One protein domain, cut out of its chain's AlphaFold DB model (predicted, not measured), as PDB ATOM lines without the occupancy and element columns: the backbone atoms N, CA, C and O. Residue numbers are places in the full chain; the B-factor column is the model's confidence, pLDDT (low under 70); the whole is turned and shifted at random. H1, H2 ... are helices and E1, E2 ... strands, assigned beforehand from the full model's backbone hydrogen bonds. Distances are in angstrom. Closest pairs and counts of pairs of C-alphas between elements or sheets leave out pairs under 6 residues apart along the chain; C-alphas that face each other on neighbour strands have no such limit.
ATOM      1  N   SER A 166     -23.170 -16.590  33.591       94.81
ATOM      2  CA  SER A 166     -22.390 -15.450  34.078       94.81
ATOM      3  C   SER A 166     -23.333 -14.386  34.639       94.81
ATOM      4  O   SER A 166     -24.135 -13.806  33.911       94.81
ATOM      5  N   ARG A 167     -23.252 -14.129  35.950       90.38
ATOM      6  CA  ARG A 167     -24.134 -13.166  36.636       90.38
ATOM      7  C   ARG A 167     -23.565 -11.749  36.729       90.38
ATOM      8  O   ARG A 167     -24.294 -10.849  37.130       90.38
ATOM      9  N   THR A 168     -22.279 -11.563  36.445       90.50
ATOM     10  CA  THR A 168     -21.591 -10.278  36.657       90.50
ATOM     11  C   THR A 168     -21.050  -9.661  35.379       90.50
ATOM     12  O   THR A 168     -20.788  -8.467  35.377       90.50
ATOM     13  N   VAL A 169     -20.923 -10.441  34.304       93.12
ATOM     14  CA  VAL A 169     -20.315  -9.993  33.047       93.12
ATOM     15  C   VAL A 169     -21.226 -10.352  31.885       93.12
ATOM     16  O   VAL A 169     -21.609 -11.521  31.748       93.12
ATOM     17  N   VAL A 170     -21.546  -9.367  31.044       94.12
ATOM     18  CA  VAL A 170     -22.252  -9.598  29.774       94.12
ATOM     19  C   VAL A 170     -21.270  -9.952  28.667       94.12
ATOM     20  O   VAL A 170     -20.072  -9.674  28.755       94.12
ATOM     21  N   LEU A 171     -21.765 -10.533  27.578       93.12
ATOM     22  CA  LEU A 171     -20.896 -10.940  26.478       93.12
ATOM     23  C   LEU A 171     -20.093  -9.770  25.893       93.12
ATOM     24  O   LEU A 171     -18.912  -9.928  25.591       93.12
ATOM     25  N   LYS A 172     -20.722  -8.595  25.768       91.69
ATOM     26  CA  LYS A 172     -20.088  -7.386  25.228       91.69
ATOM     27  C   LYS A 172     -18.804  -7.009  25.969       91.69
ATOM     28  O   LYS A 172     -17.870  -6.527  25.342       91.69
ATOM     29  N   GLU A 173     -18.760  -7.226  27.277       91.88
ATOM     30  CA  GLU A 173     -17.590  -6.945  28.111       91.88
ATOM     31  C   GLU A 173     -16.608  -8.125  28.063       91.88
ATOM     32  O   GLU A 173     -15.407  -7.944  27.881       91.88
ATOM     33  N   ALA A 174     -17.123  -9.359  28.133       92.31
ATOM     34  CA  ALA A 174     -16.312 -10.576  28.104       92.31
ATOM     35  C   ALA A 174     -15.557 -10.789  26.777       92.31
ATOM     36  O   ALA A 174     -14.519 -11.456  26.761       92.31
ATOM     37  N   ARG A 175     -16.042 -10.218  25.662       87.88
ATOM     38  CA  ARG A 175     -15.423 -10.357  24.329       87.88
ATOM     39  C   ARG A 175     -13.956  -9.931  24.307       87.88
ATOM     40  O   ARG A 175     -13.179 -10.491  23.535       87.88
ATOM     41  N   GLU A 176     -13.577  -8.987  25.169       84.81
ATOM     42  CA  GLU A 176     -12.200  -8.511  25.257       84.81
ATOM     43  C   GLU A 176     -11.233  -9.613  25.710       84.81
ATOM     44  O   GLU A 176     -10.068  -9.599  25.331       84.81
ATOM     45  N   VAL A 177     -11.713 -10.588  26.488       86.50
ATOM     46  CA  VAL A 177     -10.926 -11.752  26.925       86.50
ATOM     47  C   VAL A 177     -10.927 -12.846  25.859       86.50
ATOM     48  O   VAL A 177      -9.912 -13.505  25.648       86.50
ATOM     49  N   PHE A 178     -12.054 -13.048  25.174       87.06
ATOM     50  CA  PHE A 178     -12.177 -14.115  24.178       87.06
ATOM     51  C   PHE A 178     -11.469 -13.799  22.849       87.06
ATOM     52  O   PHE A 178     -10.963 -14.717  22.203       87.06
ATOM     53  N   TYR A 179     -11.428 -12.529  22.430       82.44
ATOM     54  CA  TYR A 179     -10.986 -12.151  21.076       82.44
ATOM     55  C   TYR A 179      -9.995 -10.992  21.027       82.44
ATOM     56  O   TYR A 179      -9.216 -10.902  20.072       82.44
ATOM     57  N   GLU A 180     -10.001 -10.098  22.013       79.25
ATOM     58  CA  GLU A 180      -9.079  -8.967  22.027       79.25
ATOM     59  C   GLU A 180      -7.795  -9.325  22.786       79.25
ATOM     60  O   GLU A 180      -7.752 -10.192  23.651       79.25
ATOM     61  N   LYS A 181      -6.680  -8.687  22.421       69.56
ATOM     62  CA  LYS A 181      -5.382  -8.993  23.043       69.56
ATOM     63  C   LYS A 181      -5.206  -8.332  24.413       69.56
ATOM     64  O   LYS A 181      -4.248  -8.671  25.106       69.56
ATOM     65  N   GLN A 182      -6.054  -7.363  24.774       67.44
ATOM     66  CA  GLN A 182      -5.965  -6.608  26.025       67.44
ATOM     67  C   GLN A 182      -7.348  -6.120  26.481       67.44
ATOM     68  O   GLN A 182      -7.874  -5.204  25.850       67.44
ATOM     69  N   PRO A 183      -7.908  -6.653  27.582       71.00
ATOM     70  CA  PRO A 183      -9.121  -6.105  28.165       71.00
ATOM     71  C   PRO A 183      -8.851  -4.732  28.779       71.00
ATOM     72  O   PRO A 183      -8.004  -4.585  29.661       71.00
ATOM     73  N   GLN A 184      -9.535  -3.713  28.266       73.56
ATOM     74  CA  GLN A 184      -9.419  -2.321  28.707       73.56
ATOM     75  C   GLN A 184     -10.594  -1.916  29.603       73.56
ATOM     76  O   GLN A 184     -10.455  -0.965  30.373       73.56
ATOM     77  N   THR A 185     -11.734  -2.613  29.520       83.06
ATOM     78  CA  THR A 185     -12.973  -2.194  30.199       83.06
ATOM     79  C   THR A 185     -13.358  -3.062  31.396       83.06
ATOM     80  O   THR A 185     -14.029  -2.569  32.302       83.06
ATOM     81  N   LEU A 186     -12.899  -4.316  31.458       89.31
ATOM     82  CA  LEU A 186     -13.215  -5.223  32.566       89.31
ATOM     83  C   LEU A 186     -12.441  -4.889  33.846       89.31
ATOM     84  O   LEU A 186     -11.233  -4.637  33.833       89.31
ATOM     85  N   SER A 187     -13.124  -4.988  34.990       91.94
ATOM     86  CA  SER A 187     -12.444  -5.004  36.284       91.94
ATOM     87  C   SER A 187     -11.545  -6.244  36.400       91.94
ATOM     88  O   SER A 187     -11.780  -7.266  35.755       91.94
ATOM     89  N   ALA A 188     -10.531  -6.202  37.270       90.62
ATOM     90  CA  ALA A 188      -9.676  -7.370  37.506       90.62
ATOM     91  C   ALA A 188     -10.471  -8.596  38.002       90.62
ATOM     92  O   ALA A 188     -10.130  -9.730  37.671       90.62
ATOM     93  N   ALA A 189     -11.540  -8.371  38.776       92.56
ATOM     94  CA  ALA A 189     -12.404  -9.437  39.270       92.56
ATOM     95  C   ALA A 189     -13.229 -10.069  38.139       92.56
ATOM     96  O   ALA A 189     -13.291 -11.293  38.042       92.56
ATOM     97  N   ASP A 190     -13.800  -9.249  37.257       93.25
ATOM     98  CA  ASP A 190     -14.591  -9.731  36.122       93.25
ATOM     99  C   ASP A 190     -13.714 -10.416  35.075       93.25
ATOM    100  O   ASP A 190     -14.058 -11.488  34.583       93.25
ATOM    101  N   SER A 191     -12.525  -9.869  34.806       92.00
ATOM    102  CA  SER A 191     -11.530 -10.516  33.949       92.00
ATOM    103  C   SER A 191     -11.142 -11.900  34.488       92.00
ATOM    104  O   SER A 191     -11.139 -12.870  33.730       92.00
ATOM    105  N   ALA A 192     -10.913 -12.035  35.800       91.94
ATOM    106  CA  ALA A 192     -10.637 -13.330  36.424       91.94
ATOM    107  C   ALA A 192     -11.837 -14.296  36.355       91.94
ATOM    108  O   ALA A 192     -11.651 -15.504  36.178       91.94
ATOM    109  N   ALA A 193     -13.066 -13.786  36.470       92.69
ATOM    110  CA  ALA A 193     -14.279 -14.591  36.336       92.69
ATOM    111  C   ALA A 193     -14.440 -15.138  34.907       92.69
ATOM    112  O   ALA A 193     -14.684 -16.334  34.737       92.69
ATOM    113  N   VAL A 194     -14.227 -14.307  33.881       94.19
ATOM    114  CA  VAL A 194     -14.253 -14.749  32.475       94.19
ATOM    115  C   VAL A 194     -13.114 -15.732  32.195       94.19
ATOM    116  O   VAL A 194     -13.350 -16.776  31.591       94.19
ATOM    117  N   GLN A 195     -11.904 -15.469  32.698       93.88
ATOM    118  CA  GLN A 195     -10.776 -16.392  32.541       93.88
ATOM    119  C   GLN A 195     -11.060 -17.755  33.184       93.88
ATOM    120  O   GLN A 195     -10.724 -18.784  32.612       93.88
ATOM    121  N   THR A 196     -11.759 -17.787  34.323       93.88
ATOM    122  CA  THR A 196     -12.190 -19.048  34.950       93.88
ATOM    123  C   THR A 196     -13.109 -19.852  34.027       93.88
ATOM    124  O   THR A 196     -12.994 -21.076  33.966       93.88
ATOM    125  N   VAL A 197     -14.003 -19.190  33.283       94.00
ATOM    126  CA  VAL A 197     -14.844 -19.861  32.278       94.00
ATOM    127  C   VAL A 197     -13.979 -20.448  31.164       94.00
ATOM    128  O   VAL A 197     -14.116 -21.639  30.872       94.00
ATOM    129  N   VAL A 198     -13.060 -19.650  30.610       93.69
ATOM    130  CA  VAL A 198     -12.119 -20.082  29.562       93.69
ATOM    131  C   VAL A 198     -11.320 -21.304  30.022       93.69
ATOM    132  O   VAL A 198     -11.332 -22.339  29.358       93.69
ATOM    133  N   ASP A 199     -10.689 -21.224  31.189       94.69
ATOM    134  CA  ASP A 199      -9.818 -22.280  31.711       94.69
ATOM    135  C   ASP A 199     -10.592 -23.558  32.052       94.69
ATOM    136  O   ASP A 199     -10.063 -24.664  31.942       94.69
ATOM    137  N   SER A 200     -11.858 -23.424  32.464       94.94
ATOM    138  CA  SER A 200     -12.683 -24.577  32.826       94.94
ATOM    139  C   SER A 200     -13.084 -25.438  31.629       94.94
ATOM    140  O   SER A 200     -13.402 -26.613  31.815       94.94
ATOM    141  N   GLY A 201     -13.156 -24.850  30.428       95.69
ATOM    142  CA  GLY A 201     -13.729 -25.497  29.245       95.69
ATOM    143  C   GLY A 201     -15.204 -25.900  29.393       95.69
ATOM    144  O   GLY A 201     -15.728 -26.598  28.529       95.69
ATOM    145  N   ARG A 202     -15.886 -25.496  30.475       95.75
ATOM    146  CA  ARG A 202     -17.297 -25.822  30.713       95.75
ATOM    147  C   ARG A 202     -18.189 -24.818  29.981       95.75
ATOM    148  O   ARG A 202     -17.976 -23.614  30.152       95.75
ATOM    149  N   PRO A 203     -19.217 -25.272  29.240       97.81
ATOM    150  CA  PRO A 203     -20.172 -24.364  28.624       97.81
ATOM    151  C   PRO A 203     -20.798 -23.425  29.655       97.81
ATOM    152  O   PRO A 203     -21.311 -23.880  30.675       97.81
ATOM    153  N   THR A 204     -20.729 -22.119  29.405       97.69
ATOM    154  CA  THR A 204     -21.271 -21.083  30.295       97.69
ATOM    155  C   THR A 204     -21.988 -20.017  29.483       97.69
ATOM    156  O   THR A 204     -21.477 -19.543  28.470       97.69
ATOM    157  N   ILE A 205     -23.175 -19.632  29.937       97.00
ATOM    158  CA  ILE A 205     -24.009 -18.622  29.300       97.00
ATOM    159  C   ILE A 205     -23.492 -17.221  29.620       97.00
ATOM    160  O   ILE A 205     -23.281 -16.882  30.785       97.00
ATOM    161  N   PHE A 206     -23.386 -16.392  28.587       95.88
ATOM    162  CA  PHE A 206     -23.270 -14.944  28.681       95.88
ATOM    163  C   PHE A 206     -24.506 -14.309  28.050       95.88
ATOM    164  O   PHE A 206     -24.881 -14.630  26.922       95.88
ATOM    165  N   CYS A 207     -25.138 -13.412  28.796       93.56
ATOM    166  CA  CYS A 207     -26.268 -12.634  28.311       93.56
ATOM    167  C   CYS A 207     -25.766 -11.407  27.540       93.56
ATOM    168  O   CYS A 207     -24.670 -10.911  27.818       93.56
ATOM    169  N   ASP A 208     -26.577 -10.885  26.622       91.50
ATOM    170  CA  ASP A 208     -26.316  -9.578  25.999       91.50
ATOM    171  C   ASP A 208     -26.477  -8.420  27.007       91.50
ATOM    172  O   ASP A 208     -25.685  -7.478  27.050       91.50
ATOM    173  N   ALA A 209     -27.457  -8.543  27.905       91.31
ATOM    174  CA  ALA A 209     -27.682  -7.632  29.021       91.31
ATOM    175  C   ALA A 209     -27.965  -8.416  30.309       91.31
ATOM    176  O   ALA A 209     -28.643  -9.445  30.278       91.31
ATOM    177  N   LEU A 210     -27.487  -7.914  31.453       89.00
ATOM    178  CA  LEU A 210     -27.909  -8.445  32.748       89.00
ATOM    179  C   LEU A 210     -29.343  -7.986  33.032       89.00
ATOM    180  O   LEU A 210     -29.647  -6.794  32.897       89.00
ATOM    181  N   PRO A 211     -30.235  -8.897  33.438       87.31
ATOM    182  CA  PRO A 211     -31.590  -8.515  33.775       87.31
ATOM    183  C   PRO A 211     -31.613  -7.697  35.082       87.31
ATOM    184  O   PRO A 211     -30.701  -7.806  35.910       87.31
ATOM    185  N   PRO A 212     -32.658  -6.882  35.317       87.00
ATOM    186  CA  PRO A 212     -32.796  -6.160  36.576       87.00
ATOM    187  C   PRO A 212     -32.898  -7.134  37.767       87.00
ATOM    188  O   PRO A 212     -33.398  -8.254  37.606       87.00
ATOM    189  N   PRO A 213     -32.485  -6.719  38.981       84.38
ATOM    190  CA  PRO A 213     -32.633  -7.538  40.178       84.38
ATOM    191  C   PRO A 213     -34.072  -8.031  40.362       84.38
ATOM    192  O   PRO A 213     -35.021  -7.254  40.260       84.38
ATOM    193  N   GLY A 214     -34.232  -9.324  40.654       81.38
ATOM    194  CA  GLY A 214     -35.548  -9.948  40.813       81.38
ATOM    195  C   GLY A 214     -36.220 -10.364  39.503       81.38
ATOM    196  O   GLY A 214     -37.372 -10.786  39.537       81.38
ATOM    197  N   ASN A 215     -35.535 -10.286  38.361       83.12
ATOM    198  CA  ASN A 215     -35.993 -10.981  37.166       83.12
ATOM    199  C   ASN A 215     -35.724 -12.495  37.314       83.12
ATOM    200  O   ASN A 215     -34.591 -12.871  37.631       83.12
ATOM    201  N   PRO A 216     -36.731 -13.363  37.127       77.69
ATOM    202  CA  PRO A 216     -36.524 -14.810  37.125       77.69
ATOM    203  C   PRO A 216     -35.690 -15.295  35.928       77.69
ATOM    204  O   PRO A 216     -34.981 -16.291  36.060       77.69
ATOM    205  N   ASP A 217     -35.745 -14.597  34.794       83.25
ATOM    206  CA  ASP A 217     -35.055 -14.989  33.568       83.25
ATOM    207  C   ASP A 217     -33.587 -14.592  33.646       83.25
ATOM    208  O   ASP A 217     -33.267 -13.409  33.775       83.25
ATOM    209  N   ALA A 218     -32.683 -15.563  33.521       85.75
ATOM    210  CA  ALA A 218     -31.259 -15.312  33.738       85.75
ATOM    211  C   ALA A 218     -30.655 -14.307  32.736       85.75
ATOM    212  O   ALA A 218     -29.757 -13.556  33.108       85.75
ATOM    213  N   CYS A 219     -31.184 -14.260  31.508       89.31
ATOM    214  CA  CYS A 219     -30.793 -13.309  30.458       89.31
ATOM    215  C   CYS A 219     -31.942 -12.404  29.976       89.31
ATOM    216  O   CYS A 219     -31.795 -11.695  28.978       89.31
ATOM    217  N   GLY A 220     -33.099 -12.419  30.650       85.25
ATOM    218  CA  GLY A 220     -34.297 -11.740  30.151       85.25
ATOM    219  C   GLY A 220     -34.692 -12.198  28.739       85.25
ATOM    220  O   GLY A 220     -34.555 -13.367  28.392       85.25
ATOM    221  N   MET A 221     -35.151 -11.250  27.919       80.56
ATOM    222  CA  MET A 221     -35.550 -11.465  26.517       80.56
ATOM    223  C   MET A 221     -34.391 -11.265  25.518       80.56
ATOM    224  O   MET A 221     -34.635 -11.109  24.322       80.56
ATOM    225  N   GLY A 222     -33.152 -11.165  26.005       83.25
ATOM    226  CA  GLY A 222     -31.976 -10.907  25.175       83.25
ATOM    227  C   GLY A 222     -31.463 -12.148  24.449       83.25
ATOM    228  O   GLY A 222     -31.902 -13.273  24.689       83.25
ATOM    229  N   GLU A 223     -30.483 -11.937  23.574       89.06
ATOM    230  CA  GLU A 223     -29.760 -13.029  22.928       89.06
ATOM    231  C   GLU A 223     -28.911 -13.801  23.952       89.06
ATOM    232  O   GLU A 223     -28.348 -13.233  24.895       89.06
ATOM    233  N   VAL A 224     -28.826 -15.117  23.749       91.94
ATOM    234  CA  VAL A 224     -28.087 -16.036  24.617       91.94
ATOM    235  C   VAL A 224     -26.856 -16.541  23.882       91.94
ATOM    236  O   VAL A 224     -26.940 -17.097  22.783       91.94
ATOM    237  N   TYR A 225     -25.709 -16.388  24.532       95.56
ATOM    238  CA  TYR A 225     -24.425 -16.837  24.022       95.56
ATOM    239  C   TYR A 225     -23.821 -17.854  24.973       95.56
ATOM    240  O   TYR A 225     -23.976 -17.737  26.184       95.56
ATOM    241  N   VAL A 226     -23.124 -18.852  24.440       97.12
ATOM    242  CA  VAL A 226     -22.468 -19.890  25.236       97.12
ATOM    243  C   VAL A 226     -20.985 -19.901  24.922       97.12
ATOM    244  O   VAL A 226     -20.588 -20.156  23.787       97.12
ATOM    245  N   ALA A 227     -20.165 -19.643  25.934       96.94
ATOM    246  CA  ALA A 227     -18.721 -19.765  25.840       96.94
ATOM    247  C   ALA A 227     -18.261 -21.162  26.277       96.94
ATOM    248  O   ALA A 227     -18.731 -21.679  27.292       96.94
ATOM    249  N   VAL A 228     -17.329 -21.749  25.527       96.62
ATOM    250  CA  VAL A 228     -16.656 -23.022  25.824       96.62
ATOM    251  C   VAL A 228     -15.171 -22.843  25.530       96.62
ATOM    252  O   VAL A 228     -14.761 -22.769  24.371       96.62
ATOM    253  N   GLY A 229     -14.347 -22.739  26.572       94.12
ATOM    254  CA  GLY A 229     -12.948 -22.362  26.375       94.12
ATOM    255  C   GLY A 229     -12.850 -20.973  25.743       94.12
ATOM    256  O   GLY A 229     -13.427 -20.017  26.250       94.12
ATOM    257  N   THR A 230     -12.148 -20.869  24.615       92.44
ATOM    258  CA  THR A 230     -12.037 -19.628  23.826       92.44
ATOM    259  C   THR A 230     -13.105 -19.503  22.736       92.44
ATOM    260  O   THR A 230     -13.071 -18.564  21.944       92.44
ATOM    261  N   GLU A 231     -14.007 -20.473  22.614       94.31
ATOM    262  CA  GLU A 231     -15.065 -20.453  21.610       94.31
ATOM    263  C   GLU A 231     -16.322 -19.813  22.180       94.31
ATOM    264  O   GLU A 231     -16.701 -20.096  23.313       94.31
ATOM    265  N   VAL A 232     -17.015 -19.012  21.372       95.25
ATOM    266  CA  VAL A 232     -18.333 -18.478  21.715       95.25
ATOM    267  C   VAL A 232     -19.334 -18.892  20.651       95.25
ATOM    268  O   VAL A 232     -19.074 -18.785  19.452       95.25
ATOM    269  N   TRP A 233     -20.485 -19.361  21.106       95.56
ATOM    270  CA  TRP A 233     -21.586 -19.847  20.294       95.56
ATOM    271  C   TRP A 233     -22.796 -18.949  20.494       95.56
ATOM    272  O   TRP A 233     -23.179 -18.661  21.627       95.56
ATOM    273  N   ARG A 234     -23.414 -18.519  19.398       93.31
ATOM    274  CA  ARG A 234     -24.698 -17.821  19.411       93.31
ATOM    275  C   ARG A 234     -25.807 -18.869  19.387       93.31
ATOM    276  O   ARG A 234     -25.907 -19.618  18.416       93.31
ATOM    277  N   MET A 235     -26.612 -18.942  20.446       91.19
ATOM    278  CA  MET A 235     -27.566 -20.039  20.681       91.19
ATOM    279  C   MET A 235     -29.020 -19.596  20.489       91.19
ATOM    280  O   MET A 235     -29.876 -19.846  21.332       91.19
ATOM    281  N   ASP A 236     -29.283 -18.905  19.382       83.44
ATOM    282  CA  ASP A 236     -30.611 -18.423  19.000       83.44
ATOM    283  C   ASP A 236     -31.082 -19.058  17.675       83.44
ATOM    284  O   ASP A 236     -30.992 -20.270  17.497       83.44
ATOM    285  N   THR A 237     -31.603 -18.266  16.736       74.50
ATOM    286  CA  THR A 237     -32.005 -18.722  15.400       74.50
ATOM    287  C   THR A 237     -30.830 -19.103  14.498       74.50
ATOM    288  O   THR A 237     -31.006 -19.944  13.620       74.50
ATOM    289  N   THR A 238     -29.642 -18.517  14.691       77.12
ATOM    290  CA  THR A 238     -28.504 -18.733  13.773       77.12
ATOM    291  C   THR A 238     -27.657 -19.944  14.171       77.12
ATOM    292  O   THR A 238     -27.053 -20.565  13.302       77.12
ATOM    293  N   GLN A 239     -27.634 -20.295  15.465       88.00
ATOM    294  CA  GLN A 239     -26.973 -21.491  16.019       88.00
ATOM    295  C   GLN A 239     -25.559 -21.709  15.459       88.00
ATOM    296  O   GLN A 239     -25.285 -22.690  14.769       88.00
ATOM    297  N   CYS A 240     -24.650 -20.770  15.717       88.19
ATOM    298  CA  CYS A 240     -23.341 -20.767  15.072       88.19
ATOM    299  C   CYS A 240     -22.206 -20.398  16.022       88.19
ATOM    300  O   CYS A 240     -22.392 -19.689  17.013       88.19
ATOM    301  N   LYS A 241     -21.005 -20.879  15.694       91.12
ATOM    302  CA  LYS A 241     -19.766 -20.506  16.376       91.12
ATOM    303  C   LYS A 241     -19.271 -19.167  15.834       91.12
ATOM    304  O   LYS A 241     -19.040 -19.021  14.636       91.12
ATOM    305  N   ILE A 242     -19.067 -18.189  16.706       85.44
ATOM    306  CA  ILE A 242     -18.644 -16.854  16.286       85.44
ATOM    307  C   ILE A 242     -17.237 -16.911  15.680       85.44
ATOM    308  O   ILE A 242     -16.327 -17.543  16.220       85.44
TER     309      ILE A 242
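Overview. This is residues 166 to 242 of the 251 residues of a protein of Alexandrium andersonii (UniProt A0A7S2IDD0). What is the shape? Two helices, H1 and H2, cover one face of a small three-stranded sheet, whose other face is bare; residues 208 to 223 form a long loop. What makes it up? The printed part has 77 residues, under half in named elements, in the order H1, H2, E1, E2, E3, mixed in class. The sheet E1 - E2 - E3 is an antiparallel meander, each strand beside the one before; the whole is compact, radius of gyration of the C-alphas 12.0 A, spans 31 by 28 by 20 A.

Arrangement. How do the helices stand? H1, residues 171 to 178, touches residues 191 to 195 of H2, residues 188 to 200; the closest C-alphas, of Ala 174 and Val 194, are 6.4 A apart. Every O i to N i+4 pair is within hydrogen-bond range in H2, 2 of 4 in H1. How do the strands pair? E1, residues 204 to 207, and E2, residues 224 to 228, form a hairpin, with N 206 and O 225 2.8 A apart. E2 and E3, residues 231 to 234, form another, with N 226 and O 233 2.8 A apart.

Along the chain. Where does H1 begin? C-alpha 171 is at (-20.896, -10.940, 26.478). Where does E3 end? C-alpha 234 is at (-24.698, -17.821, 19.411).

Size, cuts and confidence. Is it cut? The printed part has no cut, and the link from E1 to E2 is long. Where is confidence low? Residues 181 to 182 are under 70.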